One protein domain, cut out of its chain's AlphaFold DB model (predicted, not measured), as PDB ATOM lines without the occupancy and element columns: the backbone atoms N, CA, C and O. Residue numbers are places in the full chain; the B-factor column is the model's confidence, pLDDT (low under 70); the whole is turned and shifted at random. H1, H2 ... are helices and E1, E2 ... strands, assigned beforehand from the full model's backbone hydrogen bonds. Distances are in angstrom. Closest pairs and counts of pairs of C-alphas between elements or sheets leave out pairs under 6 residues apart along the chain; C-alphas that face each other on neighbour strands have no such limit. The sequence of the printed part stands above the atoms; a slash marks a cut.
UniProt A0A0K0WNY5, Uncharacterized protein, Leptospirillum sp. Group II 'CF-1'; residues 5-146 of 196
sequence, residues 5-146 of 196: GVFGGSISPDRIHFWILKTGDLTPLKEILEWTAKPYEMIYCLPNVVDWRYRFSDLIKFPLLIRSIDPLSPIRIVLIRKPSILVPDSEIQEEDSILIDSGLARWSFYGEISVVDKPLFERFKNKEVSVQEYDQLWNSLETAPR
ATOM      1  N   GLY A   5     -41.309 -43.424  16.716       68.81
ATOM      2  CA  GLY A   5     -40.913 -44.603  15.945       68.81
ATOM      3  C   GLY A   5     -40.570 -44.228  14.507       68.81
ATOM      4  O   GLY A   5     -41.410 -43.666  13.810       68.81
ATOM      5  N   VAL A   6     -39.365 -44.560  14.048       73.56
ATOM      6  CA  VAL A   6     -38.888 -44.243  12.692       73.56
ATOM      7  C   VAL A   6     -38.948 -45.486  11.804       73.56
ATOM      8  O   VAL A   6     -38.475 -46.556  12.178       73.56
ATOM      9  N   PHE A   7     -39.517 -45.342  10.608       70.44
ATOM     10  CA  PHE A   7     -39.593 -46.378   9.579       70.44
ATOM     11  C   PHE A   7     -38.980 -45.847   8.275       70.44
ATOM     12  O   PHE A   7     -39.253 -44.713   7.884       70.44
ATOM     13  N   GLY A   8     -38.175 -46.671   7.591       60.84
ATOM     14  CA  GLY A   8     -37.492 -46.295   6.338       60.84
ATOM     15  C   GLY A   8     -35.958 -46.383   6.373       60.84
ATOM     16  O   GLY A   8     -35.317 -46.285   5.324       60.84
ATOM     17  N   GLY A   9     -35.370 -46.652   7.546       67.88
ATOM     18  CA  GLY A   9     -33.918 -46.735   7.742       67.88
ATOM     19  C   GLY A   9     -33.292 -45.378   8.073       67.88
ATOM     20  O   GLY A   9     -33.973 -44.484   8.569       67.88
ATOM     21  N   SER A  10     -31.989 -45.234   7.828       75.06
ATOM     22  CA  SER A  10     -31.271 -43.968   8.031       75.06
ATOM     23  C   SER A  10     -31.801 -42.861   7.114       75.06
ATOM     24  O   SER A  10     -32.188 -43.135   5.976       75.06
ATOM     25  N   ILE A  11     -31.759 -41.610   7.589       76.62
ATOM     26  CA  ILE A  11     -32.158 -40.428   6.813       76.62
ATOM     27  C   ILE A  11     -31.363 -40.377   5.499       76.62
ATOM     28  O   ILE A  11     -30.136 -40.417   5.498       76.62
ATOM     29  N   SER A  12     -32.084 -40.297   4.383       79.44
ATOM     30  CA  SER A  12     -31.540 -40.365   3.026       79.44
ATOM     31  C   SER A  12     -32.470 -39.659   2.027       79.44
ATOM     32  O   SER A  12     -33.691 -39.734   2.200       79.44
ATOM     33  N   PRO A  13     -31.938 -38.979   0.993       82.50
ATOM     34  CA  PRO A  13     -32.736 -38.240   0.007       82.50
ATOM     35  C   PRO A  13     -33.445 -39.126  -1.033       82.50
ATOM     36  O   PRO A  13     -34.281 -38.629  -1.784       82.50
ATOM     37  N   ASP A  14     -33.120 -40.419  -1.102       86.12
ATOM     38  CA  ASP A  14     -33.654 -41.386  -2.078       86.12
ATOM     39  C   ASP A  14     -35.010 -41.994  -1.682       86.12
ATOM     40  O   ASP A  14     -35.573 -42.794  -2.429       86.12
ATOM     41  N   ARG A  15     -35.532 -41.654  -0.501       87.81
ATOM     42  CA  ARG A  15     -36.719 -42.289   0.077       87.81
ATOM     43  C   ARG A  15     -37.545 -41.330   0.920       87.81
ATOM     44  O   ARG A  15     -37.094 -40.247   1.291       87.81
ATOM     45  N   ILE A  16     -38.750 -41.781   1.250       88.81
ATOM     46  CA  ILE A  16     -39.627 -41.128   2.219       88.81
ATOM     47  C   ILE A  16     -39.445 -41.806   3.570       88.81
ATOM     48  O   ILE A  16     -39.477 -43.034   3.674       88.81
ATOM     49  N   HIS A  17     -39.270 -40.995   4.605       87.44
ATOM     50  CA  HIS A  17     -39.150 -41.456   5.982       87.44
ATOM     51  C   HIS A  17     -40.498 -41.329   6.673       87.44
ATOM     52  O   HIS A  17     -41.093 -40.257   6.684       87.44
ATOM     53  N   PHE A  18     -40.982 -42.413   7.269       87.62
ATOM     54  CA  PHE A  18     -42.263 -42.413   7.973       87.62
ATOM     55  C   PHE A  18     -42.011 -42.400   9.467       87.62
ATOM     56  O   PHE A  18     -41.489 -43.365  10.028       87.62
ATOM     57  N   TRP A  19     -42.354 -41.297  10.117       86.75
ATOM     58  CA  TRP A  19     -42.143 -41.117  11.547       86.75
ATOM     59  C   TRP A  19     -43.488 -41.222  12.250       86.75
ATOM     60  O   TRP A  19     -44.465 -40.629  11.811       86.75
ATOM     61  N   ILE A  20     -43.563 -42.013  13.316       82.75
ATOM     62  CA  ILE A  20     -44.777 -42.186  14.108       82.75
ATOM     63  C   ILE A  20     -44.561 -41.595  15.485       82.75
ATOM     64  O   ILE A  20     -43.765 -42.124  16.261       82.75
ATOM     65  N   LEU A  21     -45.323 -40.559  15.812       77.12
ATOM     66  CA  LEU A  21     -45.342 -39.991  17.150       77.12
ATOM     67  C   LEU A  21     -46.483 -40.612  17.955       77.12
ATOM     68  O   LEU A  21     -47.639 -40.591  17.525       77.12
ATOM     69  N   LYS A  22     -46.148 -41.211  19.101       70.19
ATOM     70  CA  LYS A  22     -47.116 -41.897  19.982       70.19
ATOM     71  C   LYS A  22     -47.701 -40.971  21.060       70.19
ATOM     72  O   LYS A  22     -48.580 -41.378  21.814       70.19
ATOM     73  N   THR A  23     -47.193 -39.744  21.142       66.12
ATOM     74  CA  THR A  23     -47.543 -38.702  22.118       66.12
ATOM     75  C   THR A  23     -47.802 -37.375  21.401       66.12
ATOM     76  O   THR A  23     -47.518 -37.265  20.213       66.12
ATOM     77  N   GLY A  24     -48.327 -36.368  22.102       62.47
ATOM     78  CA  GLY A  24     -48.387 -34.989  21.590       62.47
ATOM     79  C   GLY A  24     -47.042 -34.245  21.649       62.47
ATOM     80  O   GLY A  24     -46.874 -33.245  20.968       62.47
ATOM     81  N   ASP A  25     -46.079 -34.747  22.431       67.75
ATOM     82  CA  ASP A  25     -44.735 -34.166  22.587       67.75
ATOM     83  C   ASP A  25     -43.910 -34.258  21.290       67.75
ATOM     84  O   ASP A  25     -43.486 -35.347  20.896       67.75
ATOM     85  N   LEU A  26     -43.667 -33.112  20.648       72.81
ATOM     86  CA  LEU A  26     -42.884 -32.986  19.410       72.81
ATOM     87  C   LEU A  26     -41.393 -32.713  19.642       72.81
ATOM     88  O   LEU A  26     -40.637 -32.614  18.675       72.81
ATOM     89  N   THR A  27     -40.933 -32.640  20.890       73.25
ATOM     90  CA  THR A  27     -39.515 -32.415  21.217       73.25
ATOM     91  C   THR A  27     -38.581 -33.418  20.525       73.25
ATOM     92  O   THR A  27     -37.600 -32.986  19.923       73.25
ATOM     93  N   PRO A  28     -38.894 -34.731  20.466       74.25
ATOM     94  CA  PRO A  28     -38.029 -35.687  19.771       74.25
ATOM     95  C   PRO A  28     -37.915 -35.433  18.260       74.25
ATOM     96  O   PRO A  28     -36.873 -35.681  17.661       74.25
ATOM     97  N   LEU A  29     -38.986 -34.945  17.624       77.38
ATOM     98  CA  LEU A  29     -38.969 -34.553  16.211       77.38
ATOM     99  C   LEU A  29     -38.048 -33.345  16.014       77.38
ATOM    100  O   LEU A  29     -37.208 -33.363  15.114       77.38
ATOM    101  N   LYS A  30     -38.193 -32.330  16.873       74.50
ATOM    102  CA  LYS A  30     -37.364 -31.121  16.877       74.50
ATOM    103  C   LYS A  30     -35.878 -31.464  16.969       74.50
ATOM    104  O   LYS A  30     -35.122 -31.080  16.083       74.50
ATOM    105  N   GLU A  31     -35.479 -32.236  17.977       74.44
ATOM    106  CA  GLU A  31     -34.073 -32.587  18.223       74.44
ATOM    107  C   GLU A  31     -33.424 -33.283  17.016       74.44
ATOM    108  O   GLU A  31     -32.301 -32.959  16.623       74.44
ATOM    109  N   ILE A  32     -34.141 -34.219  16.382       74.31
ATOM    110  CA  ILE A  32     -33.618 -34.945  15.217       74.31
ATOM    111  C   ILE A  32     -33.492 -34.015  14.008       74.31
ATOM    112  O   ILE A  32     -32.495 -34.081  13.289       74.31
ATOM    113  N   LEU A  33     -34.482 -33.157  13.760       73.25
ATOM    114  CA  LEU A  33     -34.434 -32.214  12.644       73.25
ATOM    115  C   LEU A  33     -33.327 -31.166  12.842       73.25
ATOM    116  O   LEU A  33     -32.578 -30.905  11.900       73.25
ATOM    117  N   GLU A  34     -33.145 -30.637  14.053       70.56
ATOM    118  CA  GLU A  34     -32.043 -29.724  14.394       70.56
ATOM    119  C   GLU A  34     -30.671 -30.365  14.158       70.56
ATOM    120  O   GLU A  34     -29.781 -29.732  13.586       70.56
ATOM    121  N   TRP A  35     -30.508 -31.646  14.504       68.81
ATOM    122  CA  TRP A  35     -29.254 -32.374  14.290       68.81
ATOM    123  C   TRP A  35     -28.829 -32.434  12.817       68.81
ATOM    124  O   TRP A  35     -27.639 -32.451  12.506       68.81
ATOM    125  N   THR A  36     -29.786 -32.418  11.886       69.19
ATOM    126  CA  THR A  36     -29.475 -32.421  10.449       69.19
ATOM    127  C   THR A  36     -28.973 -31.074   9.915       69.19
ATOM    128  O   THR A  36     -28.516 -31.025   8.773       69.19
ATOM    129  N   ALA A  37     -29.055 -29.992  10.703       61.81
ATOM    130  CA  ALA A  37     -28.641 -28.626  10.355       61.81
ATOM    131  C   ALA A  37     -29.233 -28.063   9.043       61.81
ATOM    132  O   ALA A  37     -28.717 -27.087   8.490       61.81
ATOM    133  N   LYS A  38     -30.318 -28.654   8.527       68.81
ATOM    134  CA  LYS A  38     -31.023 -28.170   7.335       68.81
ATOM    135  C   LYS A  38     -32.261 -27.367   7.745       68.81
ATOM    136  O   LYS A  38     -32.925 -27.737   8.707       68.81
ATOM    137  N   PRO A  39     -32.616 -26.297   7.018       72.69
ATOM    138  CA  PRO A  39     -33.930 -25.692   7.163       72.69
ATOM    139  C   PRO A  39     -34.998 -26.612   6.557       72.69
ATOM    140  O   PRO A  39     -34.751 -27.287   5.550       72.69
ATOM    141  N   TYR A  40     -36.183 -26.615   7.163       75.62
ATOM    142  CA  TYR A  40     -37.316 -27.440   6.759       75.62
ATOM    143  C   TYR A  40     -38.557 -26.592   6.476       75.62
ATOM    144  O   TYR A  40     -38.696 -25.466   6.947       75.62
ATOM    145  N   GLU A  41     -39.454 -27.171   5.694       73.94
ATOM    146  CA  GLU A  41     -40.809 -26.706   5.430       73.94
ATOM    147  C   GLU A  41     -41.786 -27.812   5.827       73.94
ATOM    148  O   GLU A  41     -41.442 -28.999   5.772       73.94
ATOM    149  N   MET A  42     -42.997 -27.432   6.235       77.62
ATOM    150  CA  MET A  42     -43.989 -28.363   6.770       77.62
ATOM    151  C   MET A  42     -45.401 -28.048   6.276       77.62
ATOM    152  O   MET A  42     -45.770 -26.879   6.168       77.62
ATOM    153  N   ILE A  43     -46.181 -29.088   5.968       76.25
ATOM    154  CA  ILE A  43     -47.491 -28.986   5.307       76.25
ATOM    155  C   ILE A  43     -48.422 -30.090   5.819       76.25
ATOM    156  O   ILE A  43     -48.042 -31.261   5.853       76.25
ATOM    157  N   TYR A  44     -49.667 -29.754   6.162       78.19
ATOM    158  CA  TYR A  44     -50.679 -30.759   6.506       78.19
ATOM    159  C   TYR A  44     -51.300 -31.386   5.266       78.19
ATOM    160  O   TYR A  44     -51.691 -30.685   4.337       78.19
ATOM    161  N   CYS A  45     -51.460 -32.708   5.269       79.25
ATOM    162  CA  CYS A  45     -52.131 -33.439   4.198       79.25
ATOM    163  C   CYS A  45     -53.552 -33.838   4.619       79.25
ATOM    164  O   CYS A  45     -53.723 -34.679   5.500       79.25
ATOM    165  N   LEU A  46     -54.572 -33.257   3.985       79.69
ATOM    166  CA  LEU A  46     -55.986 -33.473   4.291       79.69
ATOM    167  C   LEU A  46     -56.708 -34.177   3.129       79.69
ATOM    168  O   LEU A  46     -56.492 -33.823   1.972       79.69
ATOM    169  N   PRO A  47     -57.620 -35.129   3.392       75.31
ATOM    170  CA  PRO A  47     -58.488 -35.670   2.356       75.31
ATOM    171  C   PRO A  47     -59.557 -34.653   1.917       75.31
ATOM    172  O   PRO A  47     -60.141 -33.944   2.731       75.31
ATOM    173  N   ASN A  48     -59.900 -34.647   0.632       66.25
ATOM    174  CA  ASN A  48     -60.887 -33.760  -0.002       66.25
ATOM    175  C   ASN A  48     -62.339 -33.916   0.481       66.25
ATOM    176  O   ASN A  48     -63.192 -33.104   0.138       66.25
ATOM    177  N   VAL A  49     -62.625 -34.960   1.258       65.31
ATOM    178  CA  VAL A  49     -63.949 -35.240   1.838       65.31
ATOM    179  C   VAL A  49     -64.109 -34.691   3.258       65.31
ATOM    180  O   VAL A  49     -65.144 -34.906   3.888       65.31
ATOM    181  N   VAL A  50     -63.088 -34.020   3.787       59.22
ATOM    182  CA  VAL A  50     -63.094 -33.469   5.141       59.22
ATOM    183  C   VAL A  50     -63.893 -32.170   5.174       59.22
ATOM    184  O   VAL A  50     -63.683 -31.271   4.362       59.22
ATOM    185  N   ASP A  51     -64.838 -32.094   6.111       53.66
ATOM    186  CA  ASP A  51     -65.657 -30.904   6.339       53.66
ATOM    187  C   ASP A  51     -64.770 -29.727   6.778       53.66
ATOM    188  O   ASP A  51     -63.876 -29.882   7.610       53.66
ATOM    189  N   TRP A  52     -65.054 -28.534   6.251       47.53
ATOM    190  CA  TRP A  52     -64.378 -27.276   6.590       47.53
ATOM    191  C   TRP A  52     -64.420 -26.934   8.090       47.53
ATOM    192  O   TRP A  52     -63.671 -26.076   8.546       47.53
ATOM    193  N   ARG A  53     -65.293 -27.594   8.858       49.00
ATOM    194  CA  ARG A  53     -65.435 -27.464  10.318       49.00
ATOM    195  C   ARG A  53     -64.415 -28.257  11.138       49.00
ATOM    196  O   ARG A  53     -64.577 -28.345  12.355       49.00
ATOM    197  N   TYR A  54     -63.416 -28.870  10.510       52.00
ATOM    198  CA  TYR A  54     -62.390 -29.613  11.236       52.00
ATOM    199  C   TYR A  54     -61.645 -28.714  12.227       52.00
ATOM    200  O   TYR A  54     -61.180 -27.630  11.878       52.00
ATOM    201  N   ARG A  55     -61.572 -29.158  13.484       51.94
ATOM    202  CA  ARG A  55     -60.929 -28.406  14.565       51.94
ATOM    203  C   ARG A  55     -59.412 -28.567  14.464       51.94
ATOM    204  O   ARG A  55     -58.921 -29.548  13.909       51.94
ATOM    205  N   PHE A  56     -58.657 -27.645  15.057       51.00
ATOM    206  CA  PHE A  56     -57.197 -27.766  15.166       51.00
ATOM    207  C   PHE A  56     -56.781 -29.094  15.826       51.00
ATOM    208  O   PHE A  56     -55.890 -29.790  15.348       51.00
ATOM    209  N   SER A  57     -57.535 -29.524  16.841       54.56
ATOM    210  CA  SER A  57     -57.391 -30.827  17.500       54.56
ATOM    211  C   SER A  57     -57.626 -32.027  16.581       54.56
ATOM    212  O   SER A  57     -57.269 -33.144  16.930       54.56
ATOM    213  N   ASP A  58     -58.240 -31.844  15.414       58.94
ATOM    214  CA  ASP A  58     -58.397 -32.903  14.424       58.94
ATOM    215  C   ASP A  58     -57.259 -32.909  13.395       58.94
ATOM    216  O   ASP A  58     -57.005 -33.952  12.792       58.94
ATOM    217  N   LEU A  59     -56.519 -31.800  13.238       61.62
ATOM    218  CA  LEU A  59     -55.321 -31.755  12.389       61.62
ATOM    219  C   LEU A  59     -54.242 -32.721  12.875       61.62
ATOM    220  O   LEU A  59     -53.509 -33.291  12.067       61.62
ATOM    221  N   ILE A  60     -54.229 -33.012  14.178       63.44
ATOM    222  CA  ILE A  60     -53.346 -34.020  14.768       63.44
ATOM    223  C   ILE A  60     -53.586 -35.429  14.218       63.44
ATOM    224  O   ILE A  60     -52.744 -36.304  14.376       63.44
ATOM    225  N   LYS A  61     -54.735 -35.676  13.580       69.75
ATOM    226  CA  LYS A  61     -55.084 -36.969  12.977       69.75
ATOM    227  C   LYS A  61     -54.586 -37.077  11.535       69.75
ATOM    228  O   LYS A  61     -54.639 -38.163  10.951       69.75
ATOM    229  N   PHE A  62     -54.108 -35.976  10.958       77.88
ATOM    230  CA  PHE A  62     -53.633 -35.912   9.585       77.88
ATOM    231  C   PHE A  62     -52.104 -36.017   9.503       77.88
ATOM    232  O   PHE A  62     -51.399 -35.540  10.397       77.88
ATOM    233  N   PRO A  63     -51.562 -36.646   8.441       85.00
ATOM    234  CA  PRO A  63     -50.124 -36.678   8.217       85.00
ATOM    235  C   PRO A  63     -49.559 -35.263   8.047       85.00
ATOM    236  O   PRO A  63     -50.069 -34.473   7.249       85.00
ATOM    237  N   LEU A  64     -48.478 -34.977   8.768       83.50
ATOM    238  CA  LEU A  64     -47.664 -33.782   8.587       83.50
ATOM    239  C   LEU A  64     -46.506 -34.126   7.645       83.50
ATOM    240  O   LEU A  64     -45.694 -35.006   7.929       83.50
ATOM    241  N   LEU A  65     -46.459 -33.462   6.498       85.69
ATOM    242  CA  LEU A  65     -45.394 -33.586   5.509       85.69
ATOM    243  C   LEU A  65     -44.285 -32.606   5.870       85.69
ATOM    244  O   LEU A  65     -44.569 -31.445   6.134       85.69
ATOM    245  N   ILE A  66     -43.036 -33.058   5.866       84.81
ATOM    246  CA  ILE A  66     -41.866 -32.255   6.220       84.81
ATOM    247  C   ILE A  66     -40.807 -32.447   5.136       84.81
ATOM    248  O   ILE A  66     -40.394 -33.575   4.853       84.81
ATOM    249  N   ARG A  67     -40.341 -31.355   4.531       84.00
ATOM    250  CA  ARG A  67     -39.312 -31.377   3.483       84.00
ATOM    251  C   ARG A  67     -38.158 -30.455   3.849       84.00
ATOM    252  O   ARG A  67     -38.388 -29.334   4.281       84.00
ATOM    253  N   SER A  68     -36.913 -30.890   3.667       81.81
ATOM    254  CA  SER A  68     -35.776 -29.966   3.790       81.81
ATOM    255  C   SER A  68     -35.676 -29.065   2.558       81.81
ATOM    256  O   SER A  68     -35.797 -29.564   1.439       81.81
ATOM    257  N   ILE A  69     -35.318 -27.795   2.744       74.88
ATOM    258  CA  ILE A  69     -35.209 -26.788   1.665       74.88
ATOM    259  C   ILE A  69     -33.960 -27.006   0.783       74.88
ATOM    260  O   ILE A  69     -33.734 -26.287  -0.182       74.88
ATOM    261  N   ASP A  70     -33.124 -28.003   1.081       73.75
ATOM    262  CA  ASP A  70     -31.980 -28.357   0.238       73.75
ATOM    263  C   ASP A  70     -32.443 -28.844  -1.154       73.75
ATOM    264  O   ASP A  70     -33.048 -29.918  -1.254       73.75
ATOM    265  N   PRO A  71     -32.140 -28.100  -2.237       67.56
ATOM    266  CA  PRO A  71     -32.595 -28.440  -3.581       67.56
ATOM    267  C   PRO A  71     -31.835 -29.626  -4.192       67.56
ATOM    268  O   PRO A  71     -32.326 -30.233  -5.140       67.56
ATOM    269  N   LEU A  72     -30.650 -29.968  -3.676       71.50
ATOM    270  CA  LEU A  72     -29.813 -31.051  -4.200       71.50
ATOM    271  C   LEU A  72     -30.095 -32.384  -3.507       71.50
ATOM    272  O   LEU A  72     -29.941 -33.442  -4.114       71.50
ATOM    273  N   SER A  73     -30.501 -32.345  -2.239       77.00
ATOM    274  CA  SER A  73     -30.796 -33.552  -1.466       77.00
ATOM    275  C   SER A  73     -31.944 -33.347  -0.468       77.00
ATOM    276  O   SER A  73     -31.723 -33.346   0.751       77.00
ATOM    277  N   PRO A  74     -33.184 -33.171  -0.967       82.25
ATOM    278  CA  PRO A  74     -34.324 -32.935  -0.101       82.25
ATOM    279  C   PRO A  74     -34.640 -34.188   0.722       82.25
ATOM    280  O   PRO A  74     -34.946 -35.258   0.194       82.25
ATOM    281  N   ILE A  75     -34.588 -34.052   2.041       85.69
ATOM    282  CA  ILE A  75     -35.116 -35.038   2.981       85.69
ATOM    283  C   ILE A  75     -36.636 -34.890   2.993       85.69
ATOM    284  O   ILE A  75     -37.137 -33.770   3.057       85.69
ATOM    285  N   ARG A  76     -37.354 -36.015   2.926       89.19
ATOM    286  CA  ARG A  76     -38.821 -36.079   2.903       89.19
ATOM    287  C   ARG A  76     -39.296 -36.944   4.054       89.19
ATOM    288  O   ARG A  76     -38.968 -38.130   4.109       89.19
ATOM    289  N   ILE A  77     -40.051 -36.360   4.965       88.00
ATOM    290  CA  ILE A  77     -40.582 -37.041   6.138       88.00
ATOM    291  C   ILE A  77     -42.101 -36.916   6.112       88.00
ATOM    292  O   ILE A  77     -42.656 -35.846   5.879       88.00
ATOM    293  N   VAL A  78     -42.775 -38.029   6.362       89.06
ATOM    294  CA  VAL A  78     -44.205 -38.078   6.649       89.06
ATOM    295  C   VAL A  78     -44.338 -38.423   8.123       89.06
ATOM    296  O   VAL A  78     -44.071 -39.554   8.539       89.06
ATOM    297  N   LEU A  79     -44.738 -37.440   8.919       86.88
ATOM    298  CA  LEU A  79     -45.020 -37.612  10.332       86.88
ATOM    299  C   LEU A  79     -46.489 -38.004  10.512       86.88
ATOM    300  O   LEU A  79     -47.408 -37.241  10.225       86.88
ATOM    301  N   ILE A  80     -46.703 -39.213  11.015       84.38
ATOM    302  CA  ILE A  80     -48.007 -39.759  11.373       84.38
ATOM    303  C   ILE A  80     -48.137 -39.685  12.887       84.38
ATOM    304  O   ILE A  80     -47.353 -40.273  13.631       84.38
ATOM    305  N   ARG A  81     -49.171 -39.007  13.362       76.12
ATOM    306  CA  ARG A  81     -49.451 -38.918  14.788       76.12
ATOM    307  C   ARG A  81     -50.497 -39.956  15.164       76.12
ATOM    308  O   ARG A  81     -51.523 -40.110  14.508       76.12
ATOM    309  N   LYS A  82     -50.192 -40.726  16.202       70.56
ATOM    310  CA  LYS A  82     -51.112 -41.669  16.838       70.56
ATOM    311  C   LYS A  82     -51.187 -41.296  18.314       70.56
ATOM    312  O   LYS A  82     -50.580 -42.003  19.122       70.56
ATOM    313  N   PRO A  83     -51.848 -40.174  18.658       59.84
ATOM    314  CA  PRO A  83     -52.032 -39.819  20.054       59.84
ATOM    315  C   PRO A  83     -52.710 -40.997  20.755       59.84
ATOM    316  O   PRO A  83     -53.678 -41.571  20.250       59.84
ATOM    317  N   SER A  84     -52.133 -41.429  21.872       53.47
ATOM    318  CA  SER A  84     -52.756 -42.446  22.710       53.47
ATOM    319  C   SER A  84     -54.125 -41.938  23.161       53.47
ATOM    320  O   SER A  84     -54.230 -40.801  23.605       53.47
ATOM    321  N   ILE A  85     -55.152 -42.792  23.106       54.38
ATOM    322  CA  ILE A  85     -56.521 -42.488  23.584       54.38
ATOM    323  C   ILE A  85     -56.511 -42.049  25.062       54.38
ATOM    324  O   ILE A  85     -57.446 -41.425  25.545       54.38
ATOM    325  N   LEU A  86     -55.442 -42.390  25.784       49.22
ATOM    326  CA  LEU A  86     -55.260 -42.102  27.199       49.22
ATOM    327  C   LEU A  86     -54.583 -40.755  27.480       49.22
ATOM    328  O   LEU A  86     -54.480 -40.400  28.649       49.22
ATOM    329  N   VAL A  87     -54.069 -40.050  26.467       51.88
ATOM    330  CA  VAL A  87     -53.423 -38.745  26.667       51.88
ATOM    331  C   VAL A  87     -54.509 -37.674  26.587       51.88
ATOM    332  O   VAL A  87     -55.119 -37.539  25.526       51.88
ATOM    333  N   PRO A  88     -54.784 -36.943  27.682       54.56
ATOM    334  CA  PRO A  88     -55.738 -35.845  27.663       54.56
ATOM    335  C   PRO A  88     -55.317 -34.784  26.645       54.56
ATOM    336  O   PRO A  88     -54.128 -34.487  26.522       54.56
ATOM    337  N   ASP A  89     -56.283 -34.161  25.968       54.06
ATOM    338  CA  ASP A  89     -56.007 -33.116  24.971       54.06
ATOM    339  C   ASP A  89     -55.183 -31.950  25.552       54.06
ATOM    340  O   ASP A  89     -54.375 -31.353  24.850       54.06
ATOM    341  N   SER A  90     -55.308 -31.680  26.855       54.41
ATOM    342  CA  SER A  90     -54.532 -30.667  27.584       54.41
ATOM    343  C   SER A  90     -53.031 -30.964  27.696       54.41
ATOM    344  O   SER A  90     -52.255 -30.076  28.035       54.41
ATOM    345  N   GLU A  91     -52.613 -32.212  27.471       53.03
ATOM    346  CA  GLU A  91     -51.203 -32.625  27.455       53.03
ATOM    347  C   GLU A  91     -50.629 -32.681  26.030       53.03
ATOM    348  O   GLU A  91     -49.446 -32.977  25.831       53.03
ATOM    349  N   ILE A  92     -51.455 -32.396  25.020       58.06
ATOM    350  CA  ILE A  92     -51.005 -32.229  23.644       58.06
ATOM    351  C   ILE A  92     -50.387 -30.839  23.544       58.06
ATOM    352  O   ILE A  92     -51.072 -29.823  23.571       58.06
ATOM    353  N   GLN A  93     -49.062 -30.809  23.465       56.91
ATOM    354  CA  GLN A  93     -48.311 -29.571  23.329       56.91
ATOM    355  C   GLN A  93     -48.696 -28.864  22.019       56.91
ATOM    356  O   GLN A  93     -48.766 -29.502  20.965       56.91
ATOM    357  N   GLU A  94     -48.949 -27.555  22.084       57.47
ATOM    358  CA  GLU A  94     -49.314 -26.765  20.907       57.47
ATOM    359  C   GLU A  94     -48.166 -26.766  19.894       57.47
ATOM    360  O   GLU A  94     -47.062 -26.289  20.175       57.47
ATOM    361  N   GLU A  95     -48.450 -27.314  18.710       57.69
ATOM    362  CA  GLU A  95     -47.508 -27.496  17.600       57.69
ATOM    363  C   GLU A  95     -46.731 -26.231  17.253       57.69
ATOM    364  O   GLU A  95     -45.530 -26.285  16.977       57.69
ATOM    365  N   ASP A  96     -47.423 -25.096  17.314       54.62
ATOM    366  CA  ASP A  96     -46.890 -23.807  16.914       54.62
ATOM    367  C   ASP A  96     -45.721 -23.386  17.811       54.62
ATOM    368  O   ASP A  96     -44.694 -22.947  17.303       54.62
ATOM    369  N   SER A  97     -45.802 -23.601  19.127       55.00
ATOM    370  CA  SER A  97     -44.756 -23.166  20.065       55.00
ATOM    371  C   SER A  97     -43.411 -23.872  19.832       55.00
ATOM    372  O   SER A  97     -42.388 -23.225  19.627       55.00
ATOM    373  N   ILE A  98     -43.404 -25.207  19.761       57.88
ATOM    374  CA  ILE A  98     -42.171 -26.010  19.662       57.88
ATOM    375  C   ILE A  98     -41.480 -25.817  18.313       57.88
ATOM    376  O   ILE A  98     -40.248 -25.750  18.244       57.88
ATOM    377  N   LEU A  99     -42.266 -25.749  17.234       60.34
ATOM    378  CA  LEU A  99     -41.752 -25.608  15.875       60.34
ATOM    379  C   LEU A  99     -41.226 -24.191  15.620       60.34
ATOM    380  O   LEU A  99     -40.169 -24.047  15.002       60.34
ATOM    381  N   ILE A 100     -41.889 -23.162  16.159       56.88
ATOM    382  CA  ILE A 100     -41.390 -21.779  16.140       56.88
ATOM    383  C   ILE A 100     -40.093 -21.671  16.952       56.88
ATOM    384  O   ILE A 100     -39.083 -21.201  16.425       56.88
ATOM    385  N   ASP A 101     -40.070 -22.195  18.179       54.97
ATOM    386  CA  ASP A 101     -38.907 -22.127  19.077       54.97
ATOM    387  C   ASP A 101     -37.687 -22.910  18.567       54.97
ATOM    388  O   ASP A 101     -36.573 -22.739  19.060       54.97
ATOM    389  N   SER A 102     -37.876 -23.818  17.609       55.44
ATOM    390  CA  SER A 102     -36.796 -24.599  16.989       55.44
ATOM    391  C   SER A 102     -36.147 -23.932  15.777       55.44
ATOM    392  O   SER A 102     -35.143 -24.420  15.262       55.44
ATOM    393  N   GLY A 103     -36.745 -22.866  15.236       49.50
ATOM    394  CA  GLY A 103     -36.313 -22.279  13.963       49.50
ATOM    395  C   GLY A 103     -36.462 -23.208  12.745       49.50
ATOM    396  O   GLY A 103     -36.123 -22.805  11.630       49.50
ATOM    397  N   LEU A 104     -36.997 -24.425  12.928       53.78
ATOM    398  CA  LEU A 104     -37.369 -25.354  11.856       53.78
ATOM    399  C   LEU A 104     -38.585 -24.843  11.075       53.78
ATOM    400  O   LEU A 104     -38.811 -25.275   9.949       53.78
ATOM    401  N   ALA A 105     -39.321 -23.886  11.642       50.00
ATOM    402  CA  ALA A 105     -40.298 -23.065  10.950       50.00
ATOM    403  C   ALA A 105     -39.635 -21.769  10.465       50.00
ATOM    404  O   ALA A 105     -39.617 -20.755  11.162       50.00
ATOM    405  N   ARG A 106     -39.108 -21.758   9.236       39.94
ATOM    406  CA  ARG A 106     -38.698 -20.490   8.612       39.94
ATOM    407  C   ARG A 106     -39.875 -19.638   8.130       39.94
ATOM    408  O   ARG A 106     -39.624 -18.541   7.641       39.94
ATOM    409  N   TRP A 107     -41.124 -20.086   8.277       41.09
ATOM    410  CA  TRP A 107     -42.307 -19.371   7.796       41.09
ATOM    411  C   TRP A 107     -43.341 -19.098   8.884       41.09
ATOM    412  O   TRP A 107     -43.805 -19.976   9.602       41.09
ATOM    413  N   SER A 108     -43.713 -17.827   8.934       29.52
ATOM    414  CA  SER A 108     -44.867 -17.272   9.615       29.52
ATOM    415  C   SER A 108     -46.188 -17.831   9.076       29.52
ATOM    416  O   SER A 108     -46.377 -17.878   7.860       29.52
ATOM    417  N   PHE A 109     -47.112 -18.054  10.018       36.12
ATOM    418  CA  PHE A 109     -48.550 -18.327   9.891       36.12
ATOM    419  C   PHE A 109     -48.941 -19.739   9.431       36.12
ATOM    420  O   PHE A 109     -49.023 -19.997   8.238       36.12
ATOM    421  N   TYR A 110     -49.267 -20.585  10.422       47.09
ATOM    422  CA  TYR A 110     -50.223 -21.703  10.380       47.09
ATOM    423  C   TYR A 110     -50.166 -22.551   9.100       47.09
ATOM    424  O   TYR A 110     -50.750 -22.189   8.078       47.09
ATOM    425  N   GLY A 111     -49.435 -23.670   9.197       50.72
ATOM    426  CA  GLY A 111     -48.969 -24.532   8.106       50.72
ATOM    427  C   GLY A 111     -49.894 -24.662   6.896       50.72
ATOM    428  O   GLY A 111     -51.110 -24.817   7.020       50.72
ATOM    429  N   GLU A 112     -49.294 -24.630   5.704       61.88
ATOM    430  CA  GLU A 112     -50.034 -24.820   4.461       61.88
ATOM    431  C   GLU A 112     -50.786 -26.158   4.503       61.88
ATOM    432  O   GLU A 112     -50.250 -27.194   4.905       61.88
ATOM    433  N   ILE A 113     -52.056 -26.130   4.105       67.38
ATOM    434  CA  ILE A 113     -52.888 -27.324   4.009       67.38
ATOM    435  C   ILE A 113     -52.924 -27.754   2.547       67.38
ATOM    436  O   ILE A 113     -53.369 -27.015   1.666       67.38
ATOM    437  N   SER A 114     -52.488 -28.983   2.297       73.38
ATOM    438  CA  SER A 114     -52.643 -29.656   1.020       73.38
ATOM    439  C   SER A 114     -53.839 -30.589   1.065       73.38
ATOM    440  O   SER A 114     -53.910 -31.482   1.908       73.38
ATOM    441  N   VAL A 115     -54.781 -30.388   0.146       70.56
ATOM    442  CA  VAL A 115     -55.962 -31.240   0.012       70.56
ATOM    443  C   VAL A 115     -55.718 -32.259  -1.096       70.56
ATOM    444  O   VAL A 115     -55.442 -31.884  -2.235       70.56
ATOM    445  N   VAL A 116     -55.847 -33.540  -0.769       76.25
ATOM    446  CA  VAL A 116     -55.642 -34.670  -1.683       76.25
ATOM    447  C   VAL A 116     -56.892 -35.528  -1.794       76.25
ATOM    448  O   VAL A 116     -57.796 -35.456  -0.963       76.25
ATOM    449  N   ASP A 117     -56.957 -36.373  -2.817       77.12
ATOM    450  CA  ASP A 117     -58.000 -37.388  -2.868       77.12
ATOM    451  C   ASP A 117     -57.843 -38.428  -1.740       77.12
ATOM    452  O   ASP A 117     -56.777 -38.625  -1.145       77.12
ATOM    453  N   LYS A 118     -58.954 -39.091  -1.409       78.75
ATOM    454  CA  LYS A 118     -58.980 -40.125  -0.373       78.75
ATOM    455  C   LYS A 118     -57.997 -41.285  -0.647       78.75
ATOM    456  O   LYS A 118     -57.352 -41.713   0.309       78.75
ATOM    457  N   PRO A 119     -57.847 -41.806  -1.885       86.50
ATOM    458  CA  PRO A 119     -56.863 -42.852  -2.179       86.50
ATOM    459  C   PRO A 119     -55.414 -42.471  -1.842       86.50
ATOM    460  O   PRO A 119     -54.716 -43.246  -1.186       86.50
ATOM    461  N   LEU A 120     -54.962 -41.283  -2.247       85.75
ATOM    462  CA  LEU A 120     -53.617 -40.789  -1.960       85.75
ATOM    463  C   LEU A 120     -53.425 -40.569  -0.456       85.75
ATOM    464  O   LEU A 120     -52.396 -40.950   0.100       85.75
ATOM    465  N   PHE A 121     -54.438 -40.029   0.223       84.94
ATOM    466  CA  PHE A 121     -54.420 -39.859   1.675       84.94
ATOM    467  C   PHE A 121     -54.251 -41.183   2.438       84.94
ATOM    468  O   PHE A 121     -53.415 -41.282   3.339       84.94
ATOM    469  N   GLU A 122     -55.014 -42.224   2.084       85.44
ATOM    470  CA  GLU A 122     -54.890 -43.527   2.753       85.44
ATOM    471  C   GLU A 122     -53.521 -44.165   2.502       85.44
ATOM    472  O   GLU A 122     -52.939 -44.745   3.418       85.44
ATOM    473  N   ARG A 123     -52.934 -43.972   1.316       88.69
ATOM    474  CA  ARG A 123     -51.555 -44.400   1.055       88.69
ATOM    475  C   ARG A 123     -50.537 -43.693   1.949       88.69
ATOM    476  O   ARG A 123     -49.634 -44.358   2.458       88.69
ATOM    477  N   PHE A 124     -50.681 -42.387   2.209       87.50
ATOM    478  CA  PHE A 124     -49.823 -41.682   3.179       87.50
ATOM    479  C   PHE A 124     -49.926 -42.309   4.572       87.50
ATOM    480  O   PHE A 124     -48.902 -42.589   5.198       87.50
ATOM    481  N   LYS A 125     -51.147 -42.589   5.039       83.56
ATOM    482  CA  LYS A 125     -51.381 -43.239   6.339       83.56
ATOM    483  C   LYS A 125     -50.808 -44.653   6.415       83.56
ATOM    484  O   LYS A 125     -50.295 -45.043   7.467       83.56
ATOM    485  N   ASN A 126     -50.871 -45.399   5.316       87.19
ATOM    486  CA  ASN A 126     -50.401 -46.782   5.236       87.19
ATOM    487  C   ASN A 126     -48.907 -46.908   4.918       87.19
ATOM    488  O   ASN A 126     -48.381 -48.016   4.944       87.19
ATOM    489  N   LYS A 127     -48.199 -45.786   4.722       89.31
ATOM    490  CA  LYS A 127     -46.767 -45.736   4.375       89.31
ATOM    491  C   LYS A 127     -46.452 -46.292   2.978       89.31
ATOM    492  O   LYS A 127     -45.398 -46.877   2.755       89.31
ATOM    493  N   GLU A 128     -47.366 -46.087   2.037       89.31
ATOM    494  CA  GLU A 128     -47.344 -46.647   0.675       89.31
ATOM    495  C   GLU A 128     -47.201 -45.548  -0.395       89.31
ATOM    496  O   GLU A 128     -47.761 -45.627  -1.490       89.31
ATOM    497  N   VAL A 129     -46.497 -44.465  -0.066       89.75
ATOM    498  CA  VAL A 129     -46.266 -43.337  -0.980       89.75
ATOM    499  C   VAL A 129     -44.849 -43.404  -1.532       89.75
ATOM    500  O   VAL A 129     -43.908 -43.685  -0.792       89.75
ATOM    501  N   SER A 130     -44.700 -43.144  -2.831       91.50
ATOM    502  CA  SER A 130     -43.404 -43.042  -3.511       91.50
ATOM    503  C   SER A 130     -42.837 -41.621  -3.472       91.50
ATOM    504  O   SER A 130     -43.572 -40.643  -3.331       91.50
ATOM    505  N   VAL A 131     -41.517 -41.489  -3.651       90.69
ATOM    506  CA  VAL A 131     -40.825 -40.186  -3.710       90.69
ATOM    507  C   VAL A 131     -41.436 -39.274  -4.775       90.69
ATOM    508  O   VAL A 131     -41.648 -38.093  -4.513       90.69
ATOM    509  N   GLN A 132     -41.772 -39.822  -5.946       90.25
ATOM    510  CA  GLN A 132     -42.379 -39.055  -7.031       90.25
ATOM    511  C   GLN A 132     -43.734 -38.471  -6.627       90.25
ATOM    512  O   GLN A 132     -44.011 -37.315  -6.921       90.25
ATOM    513  N   GLU A 133     -44.568 -39.246  -5.940       89.62
ATOM    514  CA  GLU A 133     -45.898 -38.800  -5.513       89.62
ATOM    515  C   GLU A 133     -45.817 -37.748  -4.405       89.62
ATOM    516  O   GLU A 133     -46.582 -36.784  -4.411       89.62
ATOM    517  N   TYR A 134     -44.853 -37.889  -3.490       90.94
ATOM    518  CA  TYR A 134     -44.549 -36.855  -2.502       90.94
ATOM    519  C   TYR A 134     -44.118 -35.551  -3.182       90.94
ATOM    520  O   TYR A 134     -44.661 -34.490  -2.876       90.94
ATOM    521  N   ASP A 135     -43.176 -35.620  -4.125       87.88
ATOM    522  CA  ASP A 135     -42.664 -34.435  -4.821       87.88
ATOM    523  C   ASP A 135     -43.727 -33.775  -5.698       87.88
ATOM    524  O   ASP A 135     -43.817 -32.553  -5.738       87.88
ATOM    525  N   GLN A 136     -44.571 -34.557  -6.372       85.12
ATOM    526  CA  GLN A 136     -45.706 -34.029  -7.130       85.12
ATOM    527  C   GLN A 136     -46.669 -33.261  -6.227       85.12
ATOM    528  O   GLN A 136     -47.077 -32.150  -6.571       85.12
ATOM    529  N   LEU A 137     -46.999 -33.823  -5.060       83.38
ATOM    530  CA  LEU A 137     -47.854 -33.156  -4.089       83.38
ATOM    531  C   LEU A 137     -47.223 -31.850  -3.605       83.38
ATOM    532  O   LEU A 137     -47.883 -30.813  -3.615       83.38
ATOM    533  N   TRP A 138     -45.943 -31.892  -3.239       82.62
ATOM    534  CA  TRP A 138     -45.206 -30.723  -2.773       82.62
ATOM    535  C   TRP A 138     -45.145 -29.620  -3.833       82.62
ATOM    536  O   TRP A 138     -45.542 -28.484  -3.595       82.62
ATOM    537  N   ASN A 139     -44.736 -29.965  -5.052       78.88
ATOM    538  CA  ASN A 139     -44.598 -29.008  -6.149       78.88
ATOM    539  C   ASN A 139     -45.960 -28.447  -6.595       78.88
ATOM    540  O   ASN A 139     -46.036 -27.322  -7.091       78.88
ATOM    541  N   SER A 140     -47.061 -29.182  -6.394       69.88
ATOM    542  CA  SER A 140     -48.412 -28.655  -6.634       69.88
ATOM    543  C   SER A 140     -48.740 -27.462  -5.729       69.88
ATOM    544  O   SER A 140     -49.570 -26.624  -6.088       69.88
ATOM    545  N   LEU A 141     -48.111 -27.372  -4.552       64.38
ATOM    546  CA  LEU A 141     -48.272 -26.280  -3.590       64.38
ATOM    547  C   LEU A 141     -47.487 -25.051  -4.033       64.38
ATOM    548  O   LEU A 141     -48.067 -23.970  -4.092       64.38
ATOM    549  N   GLU A 142     -46.251 -25.243  -4.491       58.50
ATOM    550  CA  GLU A 142     -45.409 -24.177  -5.047       58.50
ATOM    551  C   GLU A 142     -45.974 -23.581  -6.346       58.50
ATOM    552  O   GLU A 142     -45.897 -22.375  -6.574       58.50
ATOM    553  N   THR A 143     -46.556 -24.424  -7.204       50.09
ATOM    554  CA  THR A 143     -47.085 -24.025  -8.521       50.09
ATOM    555  C   THR A 143     -48.528 -23.540  -8.485       50.09
ATOM    556  O   THR A 143     -49.015 -22.986  -9.475       50.09
ATOM    557  N   ALA A 144     -49.233 -23.710  -7.362       46.38
ATOM    558  CA  ALA A 144     -50.549 -23.116  -7.247       46.38
ATOM    559  C   ALA A 144     -50.419 -21.594  -7.253       46.38
ATOM    560  O   ALA A 144     -49.630 -21.041  -6.484       46.38
ATOM    561  N   PRO A 145     -51.202 -20.896  -8.093       37.53
ATOM    562  CA  PRO A 145     -51.177 -19.451  -8.105       37.53
ATOM    563  C   PRO A 145     -51.539 -18.970  -6.703       37.53
ATOM    564  O   PRO A 145     -52.674 -19.139  -6.255       37.53
ATOM    565  N   ARG A 146     -50.563 -18.371  -6.013       43.09
ATOM    566  CA  ARG A 146     -50.776 -17.576  -4.804       43.09
ATOM    567  C   ARG A 146     -51.672 -16.413  -5.223       43.09
ATOM    568  O   ARG A 146     -51.189 -15.393  -5.712       43.09
TER     569      ARG A 146
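Overview. This is residues 5 to 146 of the 196 residues of an uncharacterized protein of Leptospirillum sp. Group II 'CF-1' (UniProt A0A0K0WNY5). A strongly twisted sheet of six strands makes the core, with H4 and H5 over one face of it. H1 packs on the sheet beside its strands, well away from H4 and H5, and H3 lies beyond the sheet. The printed part has 142 residues, with five named helices and six named strands in the order E1 E2 H1 E3 H2 E4 E5 H3 E6 H4 H5; the sheet is mixed, in the order E1 E2 E5 E4 E3 E6. The class is mixed, helices and strands, with 42 residues in helices and 33 in strands. The whole is compact, with a radius of gyration of the C-alphas of 14.5 A, and rounded, spanning 41 by 36 by 30 A.

Along the chain. E1 is residues 5 to 7 and begins at C-alpha 5, (-40.913, -44.603, 15.945). E2, residues 16 to 21, is 16.0 A long. H1, residues 27 to 35, is 12.4 A long. E3, residues 40 to 47, is the longest strand by residues and measures 23.1 A; its C-alpha 40 is at (-37.316, -27.440, 6.759). H2 is residues 56 to 59, a helix of four residues. E4, residues 64 to 68, is 13.4 A long, and E5, residues 76 to 81, is 16.2 A. H3, residues 95 to 101, is 10.2 A long. E6, residues 112 to 116, is 12.9 A long. H4, residues 118 to 126, is 12.2 A long, and H5, residues 131 to 143, is 18.0 A long and ends at C-alpha 143, (-47.085, -24.025, -8.521).

Arrangement. In the sheet, the edge strand E1 and E2 form an antiparallel hairpin, with N 5 and O 20 at 2.8 A. E2 and E5 are parallel, with N 19 and O 78 at 2.9 A. E4 and E5 form an antiparallel hairpin, with N 66 and O 77 at 2.8 A. E3 and E4 are antiparallel, with N 43 and O 65 at 2.9 A, and E3 is parallel to the edge strand E6, with N 46 and O 114 at 2.8 A; these pairs are within hydrogen-bond range. E2, H1, E3, with E5 and E4 between its two strands in the sheet, and E5, H3, E6, with E4 and E3 between its two strands in the sheet, are split strand-helix-strand units, each made of two strands of one sheet that are not neighbours and a helix between them along the chain, and each crossover is right-handed. H4 and H5 lie on the same face, which gives two layers, a sheet with helices on one face. The closest C-alphas of E3 and H4 are those of Pro 47 and Lys 118, 5.2 A. H5 has a height over the sheet of 8.8 A and lies over E6, slantwise to it at 54 degrees on the local plane; their closest C-alphas are those of Ser 114 and Leu 141, 7.2 A. H4 and H5 are near each other, with 5 pairs of C-alphas within 10 A. H1 is on the sheet at a height of 8.1 A, only just over none of the strands, with 2 of its C-alphas falling on E4. H1 and H3 only just touch, with 3 pairs of C-alphas within 8 A, the closest those of Thr 27 and Ile 98, 7.1 A; they run the same way at a steep tilt of 39 degrees. H2 only grazes the sheet, with Leu 59, and H3 is not on it. Every O i to N i+4 pair is within hydrogen-bond range in H1, H3 and H4, and 8 of 9 are in H5, while H2 is too short for such a pair.

Size, cuts and confidence. The two C-alphas farthest apart, those of Leu 86 and Pro 145, are 42.1 A apart. The printed part has no cut. The link from E5 to H3, residues 82 to 94, is long, and its C-alphas lie 13 to 23 A from the mean of all C-alphas. The mean pLDDT of the printed part is 70.0, and 63 residues are under 70, among them residues 48 to 61, 83 to 113 and 140 to 146.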